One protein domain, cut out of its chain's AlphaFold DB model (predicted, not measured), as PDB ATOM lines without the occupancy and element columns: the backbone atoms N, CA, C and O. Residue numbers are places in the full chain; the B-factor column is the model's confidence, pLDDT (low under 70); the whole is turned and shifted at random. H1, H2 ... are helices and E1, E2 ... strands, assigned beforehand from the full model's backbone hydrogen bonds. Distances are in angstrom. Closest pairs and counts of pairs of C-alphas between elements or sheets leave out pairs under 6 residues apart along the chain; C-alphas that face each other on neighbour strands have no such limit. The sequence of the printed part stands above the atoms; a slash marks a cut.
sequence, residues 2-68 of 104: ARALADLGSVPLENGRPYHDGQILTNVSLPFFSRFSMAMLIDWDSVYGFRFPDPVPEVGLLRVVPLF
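Overview. This is residues 2 to 68 of the 104 residues of an uncharacterized protein of Streptomyces niveus NCIMB 11891 (UniProt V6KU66). A small antiparallel sheet of three strands, in the order E1, E2, E3, forms the middle, and H1, the longest helix, stands off from it. The two-strand hairpin E1 and E2 has E3 along its E2 side, while the short helix H2 follows E2 and a wide loop sticks out with residues 53 to 59. The 67 printed residues hold H1, E1, E2, H2 and E3 in that order, a mixed class of helices and strands with under half of the residues in named elements. The whole is only just compact, close to loose, with a radius of gyration of the C-alphas of 12.6 A and spans of 32 by 28 by 22 A.

Arrangement. H1, residues 2 to 15, is not on the sheet, with 3 pairs of C-alphas within 10 A; 7 of its 10 O i to N i+4 pairs are within hydrogen-bond range. E1, residues 24 to 26, is an edge strand and forms a hairpin with E2, residues 38 to 43. They are antiparallel at 154 degrees, with N 25 and O 39 within hydrogen-bond range at 2.7 A. H1 and E2 are apart. H2, residues 45 to 48, is not on the sheet, but only just, with 4 pairs of C-alphas within 10 A; it is too short for an O i to N i+4 pair. E3, residues 62 to 67, is the other edge strand, antiparallel to E2 at 149 degrees, with N 63 and O 42 at 2.7 A and N 40 and O 65 at 2.8 A, both within hydrogen-bond range.

Along the chain. H1 begins at C-alpha 2 (-29.163, 20.911, -6.632) and is 20.7 A long. E1 measures 6.6 A, E2 16.8 A and H2 6.4 A. E3 is 15.2 A long and ends at C-alpha 67 (-31.287, 33.778, -22.035).

Size, cuts and confidence. The C-alphas farthest apart, of Arg 35 and Pro 57, are 35.9 A apart. The printed part has no cut. The links E1 to E2 and H2 to E3 are long. Mean pLDDT of the printed part is 84.5; residues 2, 46 to 55 and 57 are under 70.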
ATOM      1  N   ALA A   2     -30.597  21.244  -6.720       66.25
ATOM      2  CA  ALA A   2     -29.163  20.911  -6.632       66.25
ATOM      3  C   ALA A   2     -28.575  20.187  -7.864       66.25
ATOM      4  O   ALA A   2     -27.426  20.424  -8.209       66.25
ATOM      5  N   ARG A   3     -29.366  19.354  -8.561       80.12
ATOM      6  CA  ARG A   3     -28.889  18.564  -9.710       80.12
ATOM      7  C   ARG A   3     -28.376  19.413 -10.876       80.12
ATOM      8  O   ARG A   3     -27.293  19.151 -11.353       80.12
ATOM      9  N   ALA A   4     -29.086  20.468 -11.275       79.25
ATOM     10  CA  ALA A   4     -28.661  21.283 -12.417       79.25
ATOM     11  C   ALA A   4     -27.385  22.091 -12.144       79.25
ATOM     12  O   ALA A   4     -26.575  22.287 -13.040       79.25
ATOM     13  N   LEU A   5     -27.186  22.538 -10.899       80.00
ATOM     14  CA  LEU A   5     -25.924  23.162 -10.497       80.00
ATOM     15  C   LEU A   5     -24.793  22.133 -10.402       80.00
ATOM     16  O   LEU A   5     -23.664  22.463 -10.737       80.00
ATOM     17  N   ALA A   6     -25.090  20.900  -9.983       84.94
ATOM     18  CA  ALA A   6     -24.117  19.810  -9.994       84.94
ATOM     19  C   ALA A   6     -23.714  19.421 -11.427       84.94
ATOM     20  O   ALA A   6     -22.525  19.296 -11.694       84.94
ATOM     21  N   ASP A   7     -24.679  19.315 -12.345       86.38
ATOM     22  CA  ASP A   7     -24.443  19.025 -13.763       86.38
ATOM     23  C   ASP A   7     -23.616  20.152 -14.415       86.38
ATOM     24  O   ASP A   7     -22.648  19.893 -15.119       86.38
ATOM     25  N   LEU A   8     -23.926  21.424 -14.123       88.50
ATOM     26  CA  LEU A   8     -23.082  22.549 -14.550       88.50
ATOM     27  C   LEU A   8     -21.685  22.483 -13.921       88.50
ATOM     28  O   LEU A   8     -20.693  22.751 -14.589       88.50
ATOM     29  N   GLY A   9     -21.585  22.117 -12.645       88.38
ATOM     30  CA  GLY A   9     -20.312  22.002 -11.938       88.38
ATOM     31  C   GLY A   9     -19.416  20.867 -12.447       88.38
ATOM     32  O   GLY A   9     -18.196  20.981 -12.331       88.38
ATOM     33  N   SER A  10     -19.980  19.799 -13.025       90.50
ATOM     34  CA  SER A  10     -19.194  18.668 -13.535       90.50
ATOM     35  C   SER A  10     -18.536  18.962 -14.883       90.50
ATOM     36  O   SER A  10     -17.418  18.515 -15.122       90.50
ATOM     37  N   VAL A  11     -19.162  19.780 -15.735       90.38
ATOM     38  CA  VAL A  11     -18.678  20.064 -17.098       90.38
ATOM     39  C   VAL A  11     -17.240  20.619 -17.132       90.38
ATOM     40  O   VAL A  11     -16.436  20.113 -17.921       90.38
ATOM     41  N   PRO A  12     -16.847  21.613 -16.308       91.38
ATOM     42  CA  PRO A  12     -15.457  22.063 -16.248       91.38
ATOM     43  C   PRO A  12     -14.471  20.990 -15.787       91.38
ATOM     44  O   PRO A  12     -13.338  20.968 -16.268       91.38
ATOM     45  N   LEU A  13     -14.898  20.110 -14.873       90.81
ATOM     46  CA  LEU A  13     -14.073  19.022 -14.339       90.81
ATOM     47  C   LEU A  13     -13.829  17.946 -15.400       90.81
ATOM     48  O   LEU A  13     -12.704  17.486 -15.559       90.81
ATOM     49  N   GLU A  14     -14.867  17.587 -16.154       91.75
ATOM     50  CA  GLU A  14     -14.803  16.593 -17.230       91.75
ATOM     51  C   GLU A  14     -13.958  17.082 -18.413       91.75
ATOM     52  O   GLU A  14     -13.175  16.325 -18.984       91.75
ATOM     53  N   ASN A  15     -14.082  18.365 -18.763       90.31
ATOM     54  CA  ASN A  15     -13.450  18.929 -19.956       90.31
ATOM     55  C   ASN A  15     -12.098  19.606 -19.685       90.31
ATOM     56  O   ASN A  15     -11.435  20.044 -20.630       90.31
ATOM     57  N   GLY A  16     -11.711  19.762 -18.414       90.44
ATOM     58  CA  GLY A  16     -10.507  20.490 -18.002       90.44
ATOM     59  C   GLY A  16     -10.521  21.975 -18.382       90.44
ATOM     60  O   GLY A  16      -9.462  22.578 -18.556       90.44
ATOM     61  N   ARG A  17     -11.707  22.566 -18.575       90.75
ATOM     62  CA  ARG A  17     -11.878  23.956 -19.025       90.75
ATOM     63  C   ARG A  17     -12.767  24.718 -18.046       90.75
ATOM     64  O   ARG A  17     -13.961  24.422 -17.993       90.75
ATOM     65  N   PRO A  18     -12.217  25.679 -17.284       91.75
ATOM     66  CA  PRO A  18     -13.010  26.460 -16.349       91.75
ATOM     67  C   PRO A  18     -14.028  27.331 -17.082       91.75
ATOM     68  O   PRO A  18     -13.884  27.656 -18.263       91.75
ATOM     69  N   TYR A  19     -15.059  27.726 -16.347       93.69
ATOM     70  CA  TYR A  19     -15.983  28.744 -16.808       93.69
ATOM     71  C   TYR A  19     -15.366  30.138 -16.725       93.69
ATOM     72  O   TYR A  19     -14.566  30.428 -15.835       93.69
ATOM     73  N   HIS A  20     -15.788  31.015 -17.634       91.62
ATOM     74  CA  HIS A  20     -15.316  32.396 -17.699       91.62
ATOM     75  C   HIS A  20     -16.470  33.399 -17.750       91.62
ATOM     76  O   HIS A  20     -17.552  33.108 -18.263       91.62
ATOM     77  N   ASP A  21     -16.216  34.605 -17.244       91.19
ATOM     78  CA  ASP A  21     -17.132  35.732 -17.396       91.19
ATOM     79  C   ASP A  21     -17.391  36.032 -18.881       91.19
ATOM     80  O   ASP A  21     -16.494  35.983 -19.725       91.19
ATOM     81  N   GLY A  22     -18.647  36.309 -19.211       91.62
ATOM     82  CA  GLY A  22     -19.105  36.502 -20.576       91.62
ATOM     83  C   GLY A  22     -19.325  35.216 -21.370       91.62
ATOM     84  O   GLY A  22     -19.697  35.296 -22.540       91.62
ATOM     85  N   GLN A  23     -19.094  34.027 -20.813       93.69
ATOM     86  CA  GLN A  23     -19.315  32.776 -21.538       93.69
ATOM     87  C   GLN A  23     -20.808  32.507 -21.749       93.69
ATOM     88  O   GLN A  23     -21.600  32.630 -20.821       93.69
ATOM     89  N   ILE A  24     -21.180  32.091 -22.961       95.31
ATOM     90  CA  ILE A  24     -22.531  31.616 -23.268       95.31
ATOM     91  C   ILE A  24     -22.527  30.091 -23.273       95.31
ATOM     92  O   ILE A  24     -21.685  29.447 -23.899       95.31
ATOM     93  N   LEU A  25     -23.471  29.534 -22.532       94.56
ATOM     94  CA  LEU A  25     -23.771  28.122 -22.438       94.56
ATOM     95  C   LEU A  25     -24.988  27.833 -23.312       94.56
ATOM     96  O   LEU A  25     -26.000  28.534 -23.240       94.56
ATOM     97  N   THR A  26     -24.893  26.784 -24.115       93.88
ATOM     98  CA  THR A  26     -25.975  26.303 -24.975       93.88
ATOM     99  C   THR A  26     -26.500  24.972 -24.459       93.88
ATOM    100  O   THR A  26     -25.806  24.259 -23.735       93.88
ATOM    101  N   ASN A  27     -27.739  24.637 -24.827       90.56
ATOM    102  CA  ASN A  27     -28.412  23.398 -24.428       90.56
ATOM    103  C   ASN A  27     -28.449  23.189 -22.904       90.56
ATOM    104  O   ASN A  27     -28.381  22.059 -22.419       90.56
ATOM    105  N   VAL A  28     -28.558  24.279 -22.140       90.00
ATOM    106  CA  VAL A  28     -28.668  24.210 -20.681       90.00
ATOM    107  C   VAL A  28     -30.098  23.892 -20.269       90.00
ATOM    108  O   VAL A  28     -31.055  24.391 -20.858       90.00
ATOM    109  N   SER A  29     -30.241  23.084 -19.221       88.69
ATOM    110  CA  SER A  29     -31.526  22.827 -18.576       88.69
ATOM    111  C   SER A  29     -31.486  23.365 -17.154       88.69
ATOM    112  O   SER A  29     -30.817  22.815 -16.278       88.69
ATOM    113  N   LEU A  30     -32.182  24.477 -16.928       88.00
ATOM    114  CA  LEU A  30     -32.250  25.136 -15.630       88.00
ATOM    115  C   LEU A  30     -33.637  24.903 -15.009       88.00
ATOM    116  O   LEU A  30     -34.644  25.344 -15.567       88.00
ATOM    117  N   PRO A  31     -33.732  24.223 -13.849       87.19
ATOM    118  CA  PRO A  31     -34.980  24.079 -13.114       87.19
ATOM    119  C   PRO A  31     -35.605  25.447 -12.846       87.19
ATOM    120  O   PRO A  31     -34.889  26.392 -12.524       87.19
ATOM    121  N   PHE A  32     -36.931  25.538 -12.964       87.50
ATOM    122  CA  PHE A  32     -37.717  26.781 -12.883       87.50
ATOM    123  C   PHE A  32     -37.515  27.768 -14.042       87.50
ATOM    124  O   PHE A  32     -38.351  28.636 -14.221       87.50
ATOM    125  N   PHE A  33     -36.502  27.585 -14.889       91.38
ATOM    126  CA  PHE A  33     -36.235  28.383 -16.089       91.38
ATOM    127  C   PHE A  33     -36.342  27.506 -17.350       91.38
ATOM    128  O   PHE A  33     -35.503  27.560 -18.245       91.38
ATOM    129  N   SER A  34     -37.388  26.677 -17.440       89.81
ATOM    130  CA  SER A  34     -37.556  25.678 -18.514       89.81
ATOM    131  C   SER A  34     -37.748  26.273 -19.913       89.81
ATOM    132  O   SER A  34     -37.549  25.583 -20.909       89.81
ATOM    133  N   ARG A  35     -38.129  27.552 -19.996       92.62
ATOM    134  CA  ARG A  35     -38.306  28.298 -21.253       92.62
ATOM    135  C   ARG A  35     -36.982  28.752 -21.876       92.62
ATOM    136  O   ARG A  35     -36.983  29.250 -23.000       92.62
ATOM    137  N   PHE A  36     -35.873  28.589 -21.159       94.00
ATOM    138  CA  PHE A  36     -34.548  29.037 -21.562       94.00
ATOM    139  C   PHE A  36     -33.675  27.824 -21.883       94.00
ATOM    140  O   PHE A  36     -33.531  26.922 -21.064       94.00
ATOM    141  N   SER A  37     -33.083  27.814 -23.076       92.25
ATOM    142  CA  SER A  37     -32.125  26.787 -23.517       92.25
ATOM    143  C   SER A  37     -30.685  27.299 -23.563       92.25
ATOM    144  O   SER A  37     -29.762  26.553 -23.896       92.25
ATOM    145  N   MET A  38     -30.489  28.579 -23.243       95.88
ATOM    146  CA  MET A  38     -29.195  29.244 -23.210       95.88
ATOM    147  C   MET A  38     -29.016  29.970 -21.882       95.88
ATOM    148  O   MET A  38     -29.985  30.385 -21.240       95.88
ATOM    149  N   ALA A  39     -27.765  30.140 -21.470       95.19
ATOM    150  CA  ALA A  39     -27.424  30.981 -20.337       95.19
ATOM    151  C   ALA A  39     -26.108  31.711 -20.577       95.19
ATOM    152  O   ALA A  39     -25.229  31.205 -21.261       95.19
ATOM    153  N   MET A  40     -25.956  32.885 -19.985       94.94
ATOM    154  CA  MET A  40     -24.692  33.603 -19.929       94.94
ATOM    155  C   MET A  40     -24.123  33.530 -18.517       94.94
ATOM    156  O   MET A  40     -24.863  33.600 -17.537       94.94
ATOM    157  N   LEU A  41     -22.808  33.401 -18.417       93.56
ATOM    158  CA  LEU A  41     -22.080  33.517 -17.167       93.56
ATOM    159  C   LEU A  41     -21.603  34.952 -17.012       93.56
ATOM    160  O   LEU A  41     -20.943  35.486 -17.900       93.56
ATOM    161  N   ILE A  42     -21.977  35.574 -15.901       91.12
ATOM    162  CA  ILE A  42     -21.622  36.952 -15.579       91.12
ATOM    163  C   ILE A  42     -20.968  36.982 -14.207       91.12
ATOM    164  O   ILE A  42     -21.506  36.413 -13.260       91.12
ATOM    165  N   ASP A  43     -19.846  37.676 -14.086       86.94
ATOM    166  CA  ASP A  43     -19.231  37.959 -12.791       86.94
ATOM    167  C   ASP A  43     -20.240  38.635 -11.847       86.94
ATOM    168  O   ASP A  43     -20.899  39.614 -12.217       86.94
ATOM    169  N   TRP A  44     -20.403  38.096 -10.639       79.69
ATOM    170  CA  TRP A  44     -21.469  38.491  -9.721       79.69
ATOM    171  C   TRP A  44     -21.451  39.991  -9.390       79.69
ATOM    172  O   TRP A  44     -22.512  40.627  -9.323       79.69
ATOM    173  N   ASP A  45     -20.255  40.561  -9.258       70.50
ATOM    174  CA  ASP A  45     -20.042  41.953  -8.856       70.50
ATOM    175  C   ASP A  45     -20.384  42.967  -9.962       70.50
ATOM    176  O   ASP A  45     -20.566  44.158  -9.701       70.50
ATOM    177  N   SER A  46     -20.503  42.518 -11.213       62.72
ATOM    178  CA  SER A  46     -20.441  43.399 -12.386       62.72
ATOM    179  C   SER A  46     -21.696  44.240 -12.664       62.72
ATOM    180  O   SER A  46     -21.609  45.218 -13.416       62.72
ATOM    181  N   VAL A  47     -22.861  43.896 -12.090       60.31
ATOM    182  CA  VAL A  47     -24.142  44.559 -12.433       60.31
ATOM    183  C   VAL A  47     -24.950  45.059 -11.238       60.31
ATOM    184  O   VAL A  47     -25.646  46.062 -11.373       60.31
ATOM    185  N   TYR A  48     -24.865  44.425 -10.067       61.53
ATOM    186  CA  TYR A  48     -25.787  44.730  -8.960       61.53
ATOM    187  C   TYR A  48     -25.125  45.366  -7.736       61.53
ATOM    188  O   TYR A  48     -25.816  45.625  -6.755       61.53
ATOM    189  N   GLY A  49     -23.810  45.611  -7.763       60.47
ATOM    190  CA  GLY A  49     -23.081  46.270  -6.668       60.47
ATOM    191  C   GLY A  49     -23.072  45.505  -5.338       60.47
ATOM    192  O   GLY A  49     -22.514  45.993  -4.357       60.47
ATOM    193  N   PHE A  50     -23.676  44.316  -5.290       63.84
ATOM    194  CA  PHE A  50     -23.628  43.422  -4.145       63.84
ATOM    195  C   PHE A  50     -22.271  42.731  -4.130       63.84
ATOM    196  O   PHE A  50     -22.025  41.875  -4.975       63.84
ATOM    197  N   ARG A  51     -21.426  43.094  -3.163       60.62
ATOM    198  CA  ARG A  51     -20.175  42.391  -2.889       60.62
ATOM    199  C   ARG A  51     -20.444  41.309  -1.859       60.62
ATOM    200  O   ARG A  51     -20.880  41.609  -0.746       60.62
ATOM    201  N   PHE A  52     -20.195  40.060  -2.228       64.44
ATOM    202  CA  PHE A  52     -20.024  39.023  -1.218       64.44
ATOM    203  C   PHE A  52     -18.821  39.370  -0.325       64.44
ATOM    204  O   PHE A  52     -17.976  40.171  -0.734       64.44
ATOM    205  N   PRO A  53     -18.719  38.792   0.889       68.12
ATOM    206  CA  PRO A  53     -17.431  38.734   1.569       68.12
ATOM    207  C   PRO A  53     -16.392  38.237   0.568       68.12
ATOM    208  O   PRO A  53     -16.711  37.312  -0.187       68.12
ATOM    209  N   ASP A  54     -15.215  38.867   0.546       63.47
ATOM    210  CA  ASP A  54     -14.181  38.519  -0.424       63.47
ATOM    211  C   ASP A  54     -14.017  36.996  -0.429       63.47
ATOM    212  O   ASP A  54     -13.794  36.395   0.635       63.47
ATOM    213  N   PRO A  55     -14.229  36.341  -1.583       66.44
ATOM    214  CA  PRO A  55     -14.065  34.907  -1.652       66.44
ATOM    215  C   PRO A  55     -12.621  34.564  -1.270       66.44
ATOM    216  O   PRO A  55     -11.719  35.402  -1.357       66.44
ATOM    217  N   VAL A  56     -12.398  33.322  -0.824       75.56
ATOM    218  CA  VAL A  56     -11.035  32.811  -0.603       75.56
ATOM    219  C   VAL A  56     -10.191  33.191  -1.826       75.56
ATOM    220  O   VAL A  56     -10.708  33.066  -2.942       75.56
ATOM    221  N   PRO A  57      -8.944  33.675  -1.653       67.75
ATOM    222  CA  PRO A  57      -8.076  33.963  -2.786       67.75
ATOM    223  C   PRO A  57      -8.148  32.810  -3.794       67.75
ATOM    224  O   PRO A  57      -8.090  31.657  -3.379       67.75
ATOM    225  N   GLU A  58      -8.328  33.135  -5.080       76.50
ATOM    226  CA  GLU A  58      -8.510  32.188  -6.204       76.50
ATOM    227  C   GLU A  58      -9.944  31.670  -6.454       76.50
ATOM    228  O   GLU A  58     -10.178  31.000  -7.460       76.50
ATOM    229  N   VAL A  59     -10.936  32.019  -5.626       80.19
ATOM    230  CA  VAL A  59     -12.346  31.667  -5.867       80.19
ATOM    231  C   VAL A  59     -13.089  32.826  -6.535       80.19
ATOM    232  O   VAL A  59     -13.152  33.930  -6.007       80.19
ATOM    233  N   GLY A  60     -13.690  32.569  -7.699       81.00
ATOM    234  CA  GLY A  60     -14.576  33.505  -8.399       81.00
ATOM    235  C   GLY A  60     -16.045  33.090  -8.299       81.00
ATOM    236  O   GLY A  60     -16.360  31.901  -8.235       81.00
ATOM    237  N   LEU A  61     -16.956  34.065  -8.316       84.94
ATOM    238  CA  LEU A  61     -18.403  33.842  -8.265       84.94
ATOM    239  C   LEU A  61     -19.047  34.254  -9.590       84.94
ATOM    240  O   LEU A  61     -19.156  35.435  -9.908       84.94
ATOM    241  N   LEU A  62     -19.517  33.265 -10.353       88.38
ATOM    242  CA  LEU A  62     -20.248  33.495 -11.596       88.38
ATOM    243  C   LEU A  62     -21.749  33.318 -11.374       88.38
ATOM    244  O   LEU A  62     -22.219  32.312 -10.838       88.38
ATOM    245  N   ARG A  63     -22.519  34.294 -11.842       88.81
ATOM    246  CA  ARG A  63     -23.969  34.221 -11.955       88.81
ATOM    247  C   ARG A  63     -24.354  33.551 -13.267       88.81
ATOM    248  O   ARG A  63     -23.897  33.959 -14.330       88.81
ATOM    249  N   VAL A  64     -25.281  32.602 -13.188       91.50
ATOM    250  CA  VAL A  64     -25.960  32.039 -14.359       91.50
ATOM    251  C   VAL A  64     -27.157  32.920 -14.713       91.50
ATOM    252  O   VAL A  64     -28.056  33.113 -13.895       91.50
ATOM    253  N   VAL A  65     -27.162  33.461 -15.925       93.00
ATOM    254  CA  VAL A  65     -28.206  34.341 -16.459       93.00
ATOM    255  C   VAL A  65     -28.950  33.607 -17.577       93.00
ATOM    256  O   VAL A  65     -28.379  33.449 -18.652       93.00
ATOM    257  N   PRO A  66     -30.199  33.152 -17.372       95.25
ATOM    258  CA  PRO A  66     -30.981  32.488 -18.415       95.25
ATOM    259  C   PRO A  66     -31.302  33.444 -19.571       95.25
ATOM    260  O   PRO A  66     -31.769  34.564 -19.336       95.25
ATOM    261  N   LEU A  67     -31.089  32.997 -20.810       96.06
ATOM    262  CA  LEU A  67     -31.287  33.778 -22.035       96.06
ATOM    263  C   LEU A  67     -32.176  33.046 -23.040       96.06
ATOM    264  O   LEU A  67     -32.105  31.824 -23.194       96.06
ATOM    265  N   PHE A  68     -32.994  33.811 -23.763       96.12
ATOM    266  CA  PHE A  68     -33.580  33.335 -25.012       96.12
ATOM    267  C   PHE A  68     -32.517  33.327 -26.123       96.12
ATOM    268  O   PHE A  68     -31.585  34.133 -26.081       96.12
TER     269      PHE A  68